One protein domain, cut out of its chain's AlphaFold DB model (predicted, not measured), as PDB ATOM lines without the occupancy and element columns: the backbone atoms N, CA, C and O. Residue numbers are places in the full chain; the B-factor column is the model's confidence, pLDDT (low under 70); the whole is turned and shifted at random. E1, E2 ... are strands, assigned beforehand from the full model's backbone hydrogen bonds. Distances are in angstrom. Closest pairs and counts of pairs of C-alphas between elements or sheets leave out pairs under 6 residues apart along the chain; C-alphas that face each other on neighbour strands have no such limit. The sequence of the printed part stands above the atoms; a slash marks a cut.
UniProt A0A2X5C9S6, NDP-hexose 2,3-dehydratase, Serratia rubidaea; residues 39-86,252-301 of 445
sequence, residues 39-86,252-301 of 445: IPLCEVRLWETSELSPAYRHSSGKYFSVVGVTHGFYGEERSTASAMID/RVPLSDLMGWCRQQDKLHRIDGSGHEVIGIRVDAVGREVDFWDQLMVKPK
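This is residues 39 to 86 and 252 to 301 of the 445 residues of the protein "NDP-hexose 2,3-dehydratase" of Serratia rubidaea (UniProt A0A2X5C9S6). Two antiparallel sheets lie partly face to face as a sandwich of uneven layers, E1 to E3 in one and E4 to E7 in the other, with their strands nearly in line. Two long hairpins, E2 with E3 and E6 with E7, reach toward opposite ends of the long axis, and residues 39 to 54 form a long opening stretch with no named element. The printed part has 98 residues, no named helix and seven named strands, E1 to E7 in chain order; the sheet orders are E1 - E2 - E3 and E4 - E5 - E6 - E7. The class is all strand, though under half of the residues, 47 of the 98, are in named elements. The whole is compact, with a radius of gyration of the C-alphas of 14.5 A, yet elongated, spanning 51 by 26 by 23 A.

E1 is residues 55 to 58, 10.0 A long, from C-alpha 55 at (189.621, 175.959, 238.885). E2 is residues 65 to 73, 25.4 A, and E3 is residues 80 to 86, 17.7 A. After the cut come E4, residues 261 to 263, 6.9 A, and E5, residues 267 to 270, 10.1 A. E6, residues 276 to 286, measures 28.1 A and bends by 64 degrees at residue 280. E7, residues 292 to 300, measures 24.2 A, bends by 54 degrees at residue 295 and ends with C-alpha 300 at (180.225, 181.261, 255.516).

E4 to E7 form a meander, each strand the antiparallel neighbour of the one before; E1 to E3 form another. In the hairpin of E6 and E7, N 279 and O 297 are 2.9 A apart, within hydrogen-bond range. E5 pairs with E6, N 268 and O 278 at 2.9 A, and with E4, N 262 and O 269 at 2.8 A. In the other sheet, N 67 and O 84 of the neighbours E2 and E3 are within hydrogen-bond range at 2.9 A, and so are N 66 and O 56 of the neighbours E2 and E1 at 2.8 A. The facing parts of the two sheets are 10.3 A centre to centre, their best planes 2 degrees apart. Between the sheets, the closest C-alphas of E3 and E6, those of Ala 83 and Val 278, are 7.6 A apart. E1 and E7 are near each other, with 6 pairs of C-alphas within 10 A, while E1 and E4 are apart.

The two farthest C-alphas, those of Gly 75 and Gly 287, are 51.9 A apart. Residues 87 to 251 are not printed, and C-alphas 86 and 252 are 10.0 A apart across the cut. Of the links that are printed whole, none is long. The mean pLDDT of the printed part is 92.9; residues 77 to 78 are under 70.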
ATOM      1  N   ILE A  39     175.721 167.947 248.187       98.06
ATOM      2  CA  ILE A  39     176.246 166.778 247.475       98.06
ATOM      3  C   ILE A  39     177.780 166.818 247.464       98.06
ATOM      4  O   ILE A  39     178.361 167.904 247.589       98.06
ATOM      5  N   PRO A  40     178.455 165.667 247.311       97.88
ATOM      6  CA  PRO A  40     179.886 165.626 247.046       97.88
ATOM      7  C   PRO A  40     180.282 166.524 245.871       97.88
ATOM      8  O   PRO A  40     179.564 166.595 244.874       97.88
ATOM      9  N   LEU A  41     181.447 167.174 245.948       97.50
ATOM     10  CA  LEU A  41     181.946 168.041 244.875       97.50
ATOM     11  C   LEU A  41     182.035 167.276 243.548       97.50
ATOM     12  O   LEU A  41     181.594 167.784 242.528       97.50
ATOM     13  N   CYS A  42     182.516 166.028 243.579       95.81
ATOM     14  CA  CYS A  42     182.611 165.166 242.396       95.81
ATOM     15  C   CYS A  42     181.262 164.745 241.788       95.81
ATOM     16  O   CYS A  42     181.250 164.216 240.680       95.81
ATOM     17  N   GLU A  43     180.142 164.962 242.483       97.00
ATOM     18  CA  GLU A  43     178.797 164.636 241.997       97.00
ATOM     19  C   GLU A  43     178.062 165.844 241.402       97.00
ATOM     20  O   GLU A  43     176.949 165.692 240.891       97.00
ATOM     21  N   VAL A  44     178.663 167.041 241.446       97.56
ATOM     22  CA  VAL A  44     178.077 168.262 240.881       97.56
ATOM     23  C   VAL A  44     178.072 168.144 239.354       97.56
ATOM     24  O   VAL A  44     179.072 168.383 238.676       97.56
ATOM     25  N   ARG A  45     176.930 167.749 238.785       96.31
ATOM     26  CA  ARG A  45     176.812 167.452 237.349       96.31
ATOM     27  C   ARG A  45     177.132 168.669 236.498       96.31
ATOM     28  O   ARG A  45     176.710 169.773 236.813       96.31
ATOM     29  N   LEU A  46     177.791 168.433 235.364       95.75
ATOM     30  CA  LEU A  46     178.224 169.462 234.412       95.75
ATOM     31  C   LEU A  46     179.282 170.427 234.959       95.75
ATOM     32  O   LEU A  46     179.649 171.347 234.231       95.75
ATOM     33  N   TRP A  47     179.804 170.217 236.169       97.19
ATOM     34  CA  TRP A  47     180.929 170.967 236.716       97.19
ATOM     35  C   TRP A  47     182.187 170.098 236.754       97.19
ATOM     36  O   TRP A  47     182.155 168.937 237.148       97.19
ATOM     37  N   GLU A  48     183.311 170.672 236.345       96.56
ATOM     38  CA  GLU A  48     184.628 170.075 236.516       96.56
ATOM     39  C   GLU A  48     185.160 170.466 237.897       96.56
ATOM     40  O   GLU A  48     185.499 171.624 238.134       96.56
ATOM     41  N   THR A  49     185.185 169.514 238.828       96.19
ATOM     42  CA  THR A  49     185.590 169.733 240.231       96.19
ATOM     43  C   THR A  49     186.669 168.741 240.680       96.19
ATOM     44  O   THR A  49     186.709 168.332 241.852       96.19
ATOM     45  N   SER A  50     187.476 168.258 239.731       91.75
ATOM     46  CA  SER A  50     188.570 167.334 240.023       91.75
ATOM     47  C   SER A  50     189.603 168.012 240.922       91.75
ATOM     48  O   SER A  50     189.781 169.228 240.878       91.75
ATOM     49  N   GLU A  51     190.300 167.223 241.736       86.88
ATOM     50  CA  GLU A  51     191.418 167.700 242.563       86.88
ATOM     51  C   GLU A  51     192.543 168.316 241.739       86.88
ATOM     52  O   GLU A  51     193.201 169.245 242.193       86.88
ATOM     53  N   LEU A  52     192.729 167.818 240.517       87.75
ATOM     54  CA  LEU A  52     193.755 168.294 239.593       87.75
ATOM     55  C   LEU A  52     193.300 169.512 238.776       87.75
ATOM     56  O   LEU A  52     194.106 170.092 238.051       87.75
ATOM     57  N   SER A  53     192.019 169.890 238.846       91.38
ATOM     58  CA  SER A  53     191.510 171.020 238.072       91.38
ATOM     59  C   SER A  53     192.037 172.335 238.662       91.38
ATOM     60  O   SER A  53     191.861 172.586 239.856       91.38
ATOM     61  N   PRO A  54     192.612 173.240 237.846       94.31
ATOM     62  CA  PRO A  54     193.150 174.511 238.338       94.31
ATOM     63  C   PRO A  54     192.055 175.472 238.828       94.31
ATOM     64  O   PRO A  54     192.338 176.454 239.505       94.31
ATOM     65  N   ALA A  55     190.800 175.217 238.469       97.19
ATOM     66  CA  ALA A  55     189.621 175.959 238.885       97.19
ATOM     67  C   ALA A  55     188.402 175.042 238.758       97.19
ATOM     68  O   ALA A  55     188.403 174.151 237.908       97.19
ATOM     69  N   TYR A  56     187.342 175.296 239.526       97.88
ATOM     70  CA  TYR A  56     186.078 174.591 239.320       97.88
ATOM     71  C   TYR A  56     185.196 175.358 238.349       97.88
ATOM     72  O   TYR A  56     184.928 176.542 238.560       97.88
ATOM     73  N   ARG A  57     184.767 174.714 237.262       97.19
ATOM     74  CA  ARG A  57     184.084 175.393 236.149       97.19
ATOM     75  C   ARG A  57     182.924 174.575 235.626       97.19
ATOM     76  O   ARG A  57     182.993 173.352 235.587       97.19
ATOM     77  N   HIS A  58     181.888 175.251 235.150       95.88
ATOM     78  CA  HIS A  58     180.860 174.580 234.371       95.88
ATOM     79  C   HIS A  58     181.428 174.163 233.004       95.88
ATOM     80  O   HIS A  58     182.070 174.961 232.321       95.88
ATOM     81  N   SER A  59     181.141 172.937 232.573       93.50
ATOM     82  CA  SER A  59     181.573 172.320 231.307       93.50
ATOM     83  C   SER A  59     181.220 173.139 230.062       93.50
ATOM     84  O   SER A  59     181.919 173.084 229.057       93.50
ATOM     85  N   SER A  60     180.162 173.953 230.126       90.94
ATOM     86  CA  SER A  60     179.789 174.865 229.036       90.94
ATOM     87  C   SER A  60     180.644 176.139 228.953       90.94
ATOM     88  O   SER A  60     180.401 176.954 228.065       90.94
ATOM     89  N   GLY A  61     181.522 176.400 229.927       90.12
ATOM     90  CA  GLY A  61     182.278 177.651 230.054       90.12
ATOM     91  C   GLY A  61     181.443 178.887 230.432       90.12
ATOM     92  O   GLY A  61     181.927 180.005 230.292       90.12
ATOM     93  N   LYS A  62     180.191 178.705 230.878       89.12
ATOM     94  CA  LYS A  62     179.255 179.792 231.243       89.12
ATOM     95  C   LYS A  62     179.069 179.883 232.765       89.12
ATOM     96  O   LYS A  62     179.630 179.080 233.505       89.12
ATOM     97  N   TYR A  63     178.229 180.818 233.212       90.25
ATOM     98  CA  TYR A  63     177.909 181.085 234.621       90.25
ATOM     99  C   TYR A  63     179.079 181.692 235.397       90.25
ATOM    100  O   TYR A  63     179.301 182.894 235.303       90.25
ATOM    101  N   PHE A  64     179.794 180.894 236.182       95.50
ATOM    102  CA  PHE A  64     180.909 181.325 237.010       95.50
ATOM    103  C   PHE A  64     181.910 180.185 237.177       95.50
ATOM    104  O   PHE A  64     181.640 179.033 236.829       95.50
ATOM    105  N   SER A  65     183.062 180.520 237.739       97.50
ATOM    106  CA  SER A  65     184.064 179.556 238.172       97.50
ATOM    107  C   SER A  65     184.491 179.820 239.609       97.50
ATOM    108  O   SER A  65     184.292 180.917 240.123       97.50
ATOM    109  N   VAL A  66     185.069 178.814 240.256       98.31
ATOM    110  CA  VAL A  66     185.780 178.972 241.527       98.31
ATOM    111  C   VAL A  66     187.269 178.922 241.229       98.31
ATOM    112  O   VAL A  66     187.753 177.944 240.659       98.31
ATOM    113  N   VAL A  67     187.982 179.984 241.586       97.81
ATOM    114  CA  VAL A  67     189.413 180.167 241.324       97.81
ATOM    115  C   VAL A  67     190.174 180.358 242.627       97.81
ATOM    116  O   VAL A  67     189.616 180.827 243.619       97.81
ATOM    117  N   GLY A  68     191.456 180.005 242.625       97.38
ATOM    118  CA  GLY A  68     192.362 180.357 243.705       97.38
ATOM    119  C   GLY A  68     192.901 181.771 243.529       97.38
ATOM    120  O   GLY A  68     193.173 182.196 242.405       97.38
ATOM    121  N   VAL A  69     193.069 182.503 244.627       96.94
ATOM    122  CA  VAL A  69     193.693 183.830 244.639       96.94
ATOM    123  C   VAL A  69     194.652 183.918 245.814       96.94
ATOM    124  O   VAL A  69     194.228 183.769 246.957       96.94
ATOM    125  N   THR A  70     195.926 184.190 245.544       95.44
ATOM    126  CA  THR A  70     196.913 184.577 246.561       95.44
ATOM    127  C   THR A  70     196.982 186.091 246.643       95.44
ATOM    128  O   THR A  70     197.099 186.751 245.609       95.44
ATOM    129  N   HIS A  71     196.926 186.642 247.846       94.69
ATOM    130  CA  HIS A  71     196.879 188.077 248.083       94.69
ATOM    131  C   HIS A  71     197.582 188.469 249.382       94.69
ATOM    132  O   HIS A  71     197.773 187.642 250.272       94.69
ATOM    133  N   GLY A  72     198.011 189.721 249.485       93.50
ATOM    134  CA  GLY A  72     198.711 190.222 250.667       93.50
ATOM    135  C   GLY A  72     199.426 191.541 250.414       93.50
ATOM    136  O   GLY A  72     199.521 192.004 249.268       93.50
ATOM    137  N   PHE A  73     199.931 192.140 251.493       90.81
ATOM    138  CA  PHE A  73     200.714 193.364 251.406       90.81
ATOM    139  C   PHE A  73     202.166 193.062 251.008       90.81
ATOM    140  O   PHE A  73     202.762 192.071 251.431       90.81
ATOM    141  N   TYR A  74     202.758 193.922 250.178       84.94
ATOM    142  CA  TYR A  74     204.172 193.823 249.826       84.94
ATOM    143  C   TYR A  74     205.037 193.951 251.082       84.94
ATOM    144  O   TYR A  74     204.866 194.869 251.881       84.94
ATOM    145  N   GLY A  75     206.011 193.050 251.219       76.62
ATOM    146  CA  GLY A  75     206.926 193.023 252.362       76.62
ATOM    147  C   GLY A  75     206.433 192.197 253.551       76.62
ATOM    148  O   GLY A  75     207.215 191.970 254.471       76.62
ATOM    149  N   GLU A  76     205.197 191.690 253.530       80.31
ATOM    150  CA  GLU A  76     204.760 190.675 254.491       80.31
ATOM    151  C   GLU A  76     205.283 189.289 254.087       80.31
ATOM    152  O   GLU A  76     205.175 188.875 252.934       80.31
ATOM    153  N   GLU A  77     205.839 188.542 255.049       62.47
ATOM    154  CA  GLU A  77     206.405 187.204 254.803       62.47
ATOM    155  C   GLU A  77     205.353 186.153 254.410       62.47
ATOM    156  O   GLU A  77     205.700 185.094 253.886       62.47
ATOM    157  N   ARG A  78     204.066 186.410 254.677       63.97
ATOM    158  CA  ARG A  78     202.971 185.469 254.417       63.97
ATOM    159  C   ARG A  78     201.890 186.124 253.573       63.97
ATOM    160  O   ARG A  78     201.108 186.921 254.078       63.97
ATOM    161  N   SER A  79     201.794 185.716 252.310       74.50
ATOM    162  CA  SER A  79     200.582 185.941 251.529       74.50
ATOM    163  C   SER A  79     199.453 185.044 252.047       74.50
ATOM    164  O   SER A  79     199.655 183.896 252.450       74.50
ATOM    165  N   THR A  80     198.244 185.590 252.063       89.00
ATOM    166  CA  THR A  80     197.013 184.844 252.317       89.00
ATOM    167  C   THR A  80     196.490 184.284 250.997       89.00
ATOM    168  O   THR A  80     196.830 184.764 249.917       89.00
ATOM    169  N   ALA A  81     195.659 183.249 251.062       92.44
ATOM    170  CA  ALA A  81     195.005 182.702 249.888       92.44
ATOM    171  C   ALA A  81     193.506 182.495 250.125       92.44
ATOM    172  O   ALA A  81     193.094 182.120 251.228       92.44
ATOM    173  N   SER A  82     192.698 182.710 249.089       94.81
ATOM    174  CA  SER A  82     191.239 182.579 249.122       94.81
ATOM    175  C   SER A  82     190.724 181.850 247.882       94.81
ATOM    176  O   SER A  82     191.158 182.134 246.766       94.81
ATOM    177  N   ALA A  83     189.762 180.942 248.062       96.94
ATOM    178  CA  ALA A  83     188.950 180.438 246.961       96.94
ATOM    179  C   ALA A  83     187.841 181.457 246.667       96.94
ATOM    180  O   ALA A  83     187.052 181.782 247.555       96.94
ATOM    181  N   MET A  84     187.779 181.969 245.441       97.88
ATOM    182  CA  MET A  84     186.896 183.074 245.058       97.88
ATOM    183  C   MET A  84     186.030 182.708 243.855       97.88
ATOM    184  O   MET A  84     186.420 181.896 243.015       97.88
ATOM    185  N   ILE A  85     184.856 183.324 243.751       98.06
ATOM    186  CA  ILE A  85     183.969 183.197 242.597       98.06
ATOM    187  C   ILE A  85     184.426 184.170 241.508       98.06
ATOM    188  O   ILE A  85     184.353 185.384 241.681       98.06
ATOM    189  N   ASP A  86     184.841 183.649 240.360       97.56
ATOM    190  CA  ASP A  86     185.129 184.435 239.163       97.56
ATOM    191  C   ASP A  86     183.948 184.359 238.191       97.56
ATOM    192  O   ASP A  86     183.670 183.320 237.579       97.56
ATOM    193  N   ARG A 252     195.722 185.407 240.664       95.69
ATOM    194  CA  ARG A 252     195.059 184.110 240.513       95.69
ATOM    195  C   ARG A 252     196.089 182.985 240.521       95.69
ATOM    196  O   ARG A 252     197.112 183.082 239.848       95.69
ATOM    197  N   VAL A 253     195.762 181.903 241.212       95.69
ATOM    198  CA  VAL A 253     196.546 180.665 241.256       95.69
ATOM    199  C   VAL A 253     195.641 179.458 241.002       95.69
ATOM    200  O   VAL A 253     194.426 179.544 241.230       95.69
ATOM    201  N   PRO A 254     196.189 178.326 240.533       95.62
ATOM    202  CA  PRO A 254     195.461 177.064 240.517       95.62
ATOM    203  C   PRO A 254     194.919 176.702 241.908       95.62
ATOM    204  O   PRO A 254     195.586 176.926 242.916       95.62
ATOM    205  N   LEU A 255     193.727 176.100 241.981       95.81
ATOM    206  CA  LEU A 255     193.168 175.601 243.245       95.81
ATOM    207  C   LEU A 255     194.058 174.541 243.913       95.81
ATOM    208  O   LEU A 255     194.060 174.450 245.137       95.81
ATOM    209  N   SER A 256     194.832 173.779 243.130       91.75
ATOM    210  CA  SER A 256     195.838 172.830 243.629       91.75
ATOM    211  C   SER A 256     196.966 173.501 244.413       91.75
ATOM    212  O   SER A 256     197.558 172.879 245.290       91.75
ATOM    213  N   ASP A 257     197.233 174.774 244.120       92.38
ATOM    214  CA  ASP A 257     198.347 175.546 244.673       92.38
ATOM    215  C   ASP A 257     197.856 176.497 245.781       92.38
ATOM    216  O   ASP A 257     198.588 177.363 246.268       92.38
ATOM    217  N   LEU A 258     196.583 176.369 246.175       93.44
ATOM    218  CA  LEU A 258     195.936 177.274 247.109       93.44
ATOM    219  C   LEU A 258     196.359 176.970 248.553       93.44
ATOM    220  O   LEU A 258     195.756 176.163 249.262       93.44
ATOM    221  N   MET A 259     197.408 177.658 248.999       92.50
ATOM    222  CA  MET A 259     197.999 177.484 250.326       92.50
ATOM    223  C   MET A 259     196.982 177.675 251.462       92.50
ATOM    224  O   MET A 259     196.233 178.651 251.501       92.50
ATOM    225  N   GLY A 260     196.977 176.749 252.425       93.88
ATOM    226  CA  GLY A 260     196.092 176.801 253.596       93.88
ATOM    227  C   GLY A 260     194.650 176.347 253.338       93.88
ATOM    228  O   GLY A 260     193.834 176.393 254.260       93.88
ATOM    229  N   TRP A 261     194.337 175.882 252.124       95.44
ATOM    230  CA  TRP A 261     193.048 175.289 251.775       95.44
ATOM    231  C   TRP A 261     193.150 173.772 251.623       95.44
ATOM    232  O   TRP A 261     194.175 173.222 251.231       95.44
ATOM    233  N   CYS A 262     192.061 173.087 251.950       95.12
ATOM    234  CA  CYS A 262     191.934 171.642 251.875       95.12
ATOM    235  C   CYS A 262     190.614 171.267 251.199       95.12
ATOM    236  O   CYS A 262     189.540 171.796 251.523       95.12
ATOM    237  N   ARG A 263     190.695 170.318 250.264       95.69
ATOM    238  CA  ARG A 263     189.530 169.683 249.656       95.69
ATOM    239  C   ARG A 263     189.131 168.447 250.461       95.69
ATOM    240  O   ARG A 263     189.964 167.628 250.831       95.69
ATOM    241  N   GLN A 264     187.836 168.313 250.691       95.12
ATOM    242  CA  GLN A 264     187.162 167.121 251.194       95.12
ATOM    243  C   GLN A 264     186.116 166.665 250.171       95.12
ATOM    244  O   GLN A 264     185.887 167.325 249.155       95.12
ATOM    245  N   GLN A 265     185.458 165.537 250.443       95.19
ATOM    246  CA  GLN A 265     184.450 164.980 249.542       95.19
ATOM    247  C   GLN A 265     183.330 165.986 249.213       95.19
ATOM    248  O   GLN A 265     182.929 166.077 248.057       95.19
ATOM    249  N   ASP A 266     182.842 166.753 250.192       95.12
ATOM    250  CA  ASP A 266     181.672 167.639 250.073       95.12
ATOM    251  C   ASP A 266     182.001 169.142 250.041       95.12
ATOM    252  O   ASP A 266     181.084 169.968 249.945       95.12
ATOM    253  N   LYS A 267     183.284 169.520 250.159       96.94
ATOM    254  CA  LYS A 267     183.690 170.930 250.253       96.94
ATOM    255  C   LYS A 267     185.168 171.206 249.987       96.94
ATOM    256  O   LYS A 267     186.026 170.348 250.158       96.94
ATOM    257  N   LEU A 268     185.461 172.462 249.672       97.44
ATOM    258  CA  LEU A 268     186.787 173.075 249.702       97.44
ATOM    259  C   LEU A 268     186.776 174.164 250.790       97.44
ATOM    260  O   LEU A 268     185.866 174.988 250.811       97.44
ATOM    261  N   HIS A 269     187.730 174.151 251.721       96.19
ATOM    262  CA  HIS A 269     187.700 175.009 252.916       96.19
ATOM    263  C   HIS A 269     189.104 175.323 253.443       96.19
ATOM    264  O   HIS A 269     190.058 174.623 253.109       96.19
ATOM    265  N   ARG A 270     189.231 176.343 254.296       93.88
ATOM    266  CA  ARG A 270     190.488 176.653 254.991       93.88
ATOM    267  C   ARG A 270     190.773 175.672 256.127       93.88
ATOM    268  O   ARG A 270     189.861 175.283 256.857       93.88
ATOM    269  N   ILE A 271     192.047 175.323 256.308       93.75
ATOM    270  CA  ILE A 271     192.512 174.396 257.359       93.75
ATOM    271  C   ILE A 271     192.312 174.990 258.762       93.75
ATOM    272  O   ILE A 271     191.990 174.266 259.699       93.75
ATOM    273  N   ASP A 272     192.463 176.307 258.904       90.75
ATOM    274  CA  ASP A 272     192.260 177.031 260.167       90.75
ATOM    275  C   ASP A 272     190.777 177.231 260.536       90.75
ATOM    276  O   ASP A 272     190.467 177.721 261.620       90.75
ATOM    277  N   GLY A 273     189.852 176.844 259.650       88.31
ATOM    278  CA  GLY A 273     188.412 176.952 259.863       88.31
ATOM    279  C   GLY A 273     187.818 178.357 259.699       88.31
ATOM    280  O   GLY A 273     186.620 178.499 259.948       88.31
ATOM    281  N   SER A 274     188.606 179.349 259.272       88.88
ATOM    282  CA  SER A 274     188.159 180.728 259.013       88.88
ATOM    283  C   SER A 274     187.513 180.906 257.628       88.88
ATOM    284  O   SER A 274     187.542 180.004 256.783       88.88
ATOM    285  N   GLY A 275     186.915 182.074 257.391       88.88
ATOM    286  CA  GLY A 275     186.328 182.484 256.121       88.88
ATOM    287  C   GLY A 275     185.108 181.662 255.712       88.88
ATOM    288  O   GLY A 275     184.096 181.588 256.413       88.88
ATOM    289  N   HIS A 276     185.186 181.055 254.531       95.19
ATOM    290  CA  HIS A 276     184.084 180.319 253.922       95.19
ATOM    291  C   HIS A 276     184.513 178.975 253.345       95.19
ATOM    292  O   HIS A 276     185.689 178.685 253.129       95.19
ATOM    293  N   GLU A 277     183.512 178.151 253.061       96.94
ATOM    294  CA  GLU A 277     183.647 176.893 252.336       96.94
ATOM    295  C   GLU A 277     183.026 177.041 250.944       96.94
ATOM    296  O   GLU A 277     182.019 177.726 250.772       96.94
ATOM    297  N   VAL A 278     183.589 176.365 249.948       98.25
ATOM    298  CA  VAL A 278     182.939 176.137 248.654       98.25
ATOM    299  C   VAL A 278     182.318 174.750 248.689       98.25
ATOM    300  O   VAL A 278     183.016 173.765 248.924       98.25
ATOM    301  N   ILE A 279     181.010 174.666 248.465       98.56
ATOM    302  CA  ILE A 279     180.223 173.433 248.574       98.56
ATOM    303  C   ILE A 279     179.523 173.105 247.256       98.56
ATOM    304  O   ILE A 279     179.203 174.006 246.482       98.56
ATOM    305  N   GLY A 280     179.248 171.819 247.031       98.25
ATOM    306  CA  GLY A 280     178.352 171.355 245.975       98.25
ATOM    307  C   GLY A 280     176.917 171.234 246.480       98.25
ATOM    308  O   GLY A 280     176.682 170.740 247.588       98.25
ATOM    309  N   ILE A 281     175.951 171.669 245.673       98.00
ATOM    310  CA  ILE A 281     174.529 171.470 245.948       98.00
ATOM    311  C   ILE A 281     173.771 170.970 244.719       98.00
ATOM    312  O   ILE A 281     174.125 171.269 243.578       98.00
ATOM    313  N   ARG A 282     172.685 170.251 244.992       97.69
ATOM    314  CA  ARG A 282     171.625 169.894 244.052       97.69
ATOM    315  C   ARG A 282     170.384 170.704 244.376       97.69
ATOM    316  O   ARG A 282     169.997 170.761 245.543       97.69
ATOM    317  N   VAL A 283     169.794 171.321 243.362       96.88
ATOM    318  CA  VAL A 283     168.634 172.197 243.499       96.88
ATOM    319  C   VAL A 283     167.441 171.610 242.777       96.88
ATOM    320  O   VAL A 283     167.518 171.361 241.576       96.88
ATOM    321  N   ASP A 284     166.340 171.490 243.508       94.56
ATOM    322  CA  ASP A 284     165.000 171.263 242.982       94.56
ATOM    323  C   ASP A 284     164.208 172.565 243.128       94.56
ATOM    324  O   ASP A 284     164.112 173.126 244.227       94.56
ATOM    325  N   ALA A 285     163.668 173.078 242.025       92.38
ATOM    326  CA  ALA A 285     163.014 174.375 241.993       92.38
ATOM    327  C   ALA A 285     161.658 174.347 241.293       92.38
ATOM    328  O   ALA A 285     161.439 173.631 240.320       92.38
ATOM    329  N   VAL A 286     160.767 175.213 241.765       87.50
ATOM    330  CA  VAL A 286     159.479 175.517 241.138       87.50
ATOM    331  C   VAL A 286     159.445 177.010 240.840       87.50
ATOM    332  O   VAL A 286     159.917 177.818 241.638       87.50
ATOM    333  N   GLY A 287     158.914 177.392 239.677       78.62
ATOM    334  CA  GLY A 287     158.776 178.803 239.291       78.62
ATOM    335  C   GLY A 287     160.076 179.474 238.827       78.62
ATOM    336  O   GLY A 287     160.081 180.674 238.556       78.62
ATOM    337  N   ARG A 288     161.170 178.714 238.693       82.12
ATOM    338  CA  ARG A 288     162.444 179.172 238.123       82.12
ATOM    339  C   ARG A 288     162.515 178.929 236.616       82.12
ATOM    340  O   ARG A 288     161.618 178.359 235.990       82.12
ATOM    341  N   GLU A 289     163.594 179.417 236.017       79.00
ATOM    342  CA  GLU A 289     163.877 179.277 234.594       79.00
ATOM    343  C   GLU A 289     164.147 177.818 234.188       79.00
ATOM    344  O   GLU A 289     163.894 177.459 233.035       79.00
ATOM    345  N   VAL A 290     164.644 177.012 235.134       81.81
ATOM    346  CA  VAL A 290     164.906 175.567 235.050       81.81
ATOM    347  C   VAL A 290     164.497 174.929 236.382       81.81
ATOM    348  O   VAL A 290     164.716 175.533 237.432       81.81
ATOM    349  N   ASP A 291     163.936 173.723 236.336       87.19
ATOM    350  CA  ASP A 291     163.362 173.059 237.518       87.19
ATOM    351  C   ASP A 291     164.393 172.248 238.328       87.19
ATOM    352  O   ASP A 291     164.159 171.924 239.487       87.19
ATOM    353  N   PHE A 292     165.547 171.917 237.735       92.62
ATOM    354  CA  PHE A 292     166.567 171.087 238.375       92.62
ATOM    355  C   PHE A 292     167.977 171.396 237.868       92.62
ATOM    356  O   PHE A 292     168.220 171.378 236.658       92.62
ATOM    357  N   TRP A 293     168.924 171.640 238.774       95.38
ATOM    358  CA  TRP A 293     170.340 171.811 238.427       95.38
ATOM    359  C   TRP A 293     171.263 171.525 239.616       95.38
ATOM    360  O   TRP A 293     170.834 171.531 240.766       95.38
ATOM    361  N   ASP A 294     172.549 171.308 239.335       97.31
ATOM    362  CA  ASP A 294     173.594 171.273 240.360       97.31
ATOM    363  C   ASP A 294     174.463 172.536 240.224       97.31
ATOM    364  O   ASP A 294     174.708 173.032 239.117       97.31
ATOM    365  N   GLN A 295     174.931 173.087 241.343       97.25
ATOM    366  CA  GLN A 295     175.852 174.224 241.333       97.25
ATOM    367  C   GLN A 295     176.791 174.218 242.534       97.25
ATOM    368  O   GLN A 295     176.534 173.582 243.557       97.25
ATOM    369  N   LEU A 296     177.861 174.998 242.414       98.12
ATOM    370  CA  LEU A 296     178.690 175.369 243.550       98.12
ATOM    371  C   LEU A 296     178.071 176.552 244.308       98.12
ATOM    372  O   LEU A 296     177.334 177.363 243.734       98.12
ATOM    373  N   MET A 297     178.378 176.660 245.596       97.94
ATOM    374  CA  MET A 297     178.012 177.800 246.438       97.94
ATOM    375  C   MET A 297     179.096 178.098 247.465       97.94
ATOM    376  O   MET A 297     179.856 177.213 247.853       97.94
ATOM    377  N   VAL A 298     179.124 179.340 247.935       97.69
ATOM    378  CA  VAL A 298     179.943 179.784 249.061       97.69
ATOM    379  C   VAL A 298     179.116 179.707 250.336       97.69
ATOM    380  O   VAL A 298     177.999 180.212 250.390       97.69
ATOM    381  N   LYS A 299     179.651 179.074 251.375       97.00
ATOM    382  CA  LYS A 299     179.015 178.944 252.685       97.00
ATOM    383  C   LYS A 299     179.913 179.575 253.755       97.00
ATOM    384  O   LYS A 299     180.965 179.001 254.047       97.00
ATOM    385  N   PRO A 300     179.524 180.713 254.356       95.31
ATOM    386  CA  PRO A 300     180.225 181.261 255.516       95.31
ATOM    387  C   PRO A 300     180.246 180.271 256.686       95.31
ATOM    388  O   PRO A 300     179.322 179.467 256.854       95.31
ATOM    389  N   LYS A 301     181.297 180.318 257.510       93.69
ATOM    390  CA  LYS A 301     181.463 179.399 258.650       93.69
ATOM    391  C   LYS A 301     180.630 179.802 259.864       93.69
ATOM    392  O   LYS A 301     180.216 178.933 260.631       93.69
TER     393      LYS A 301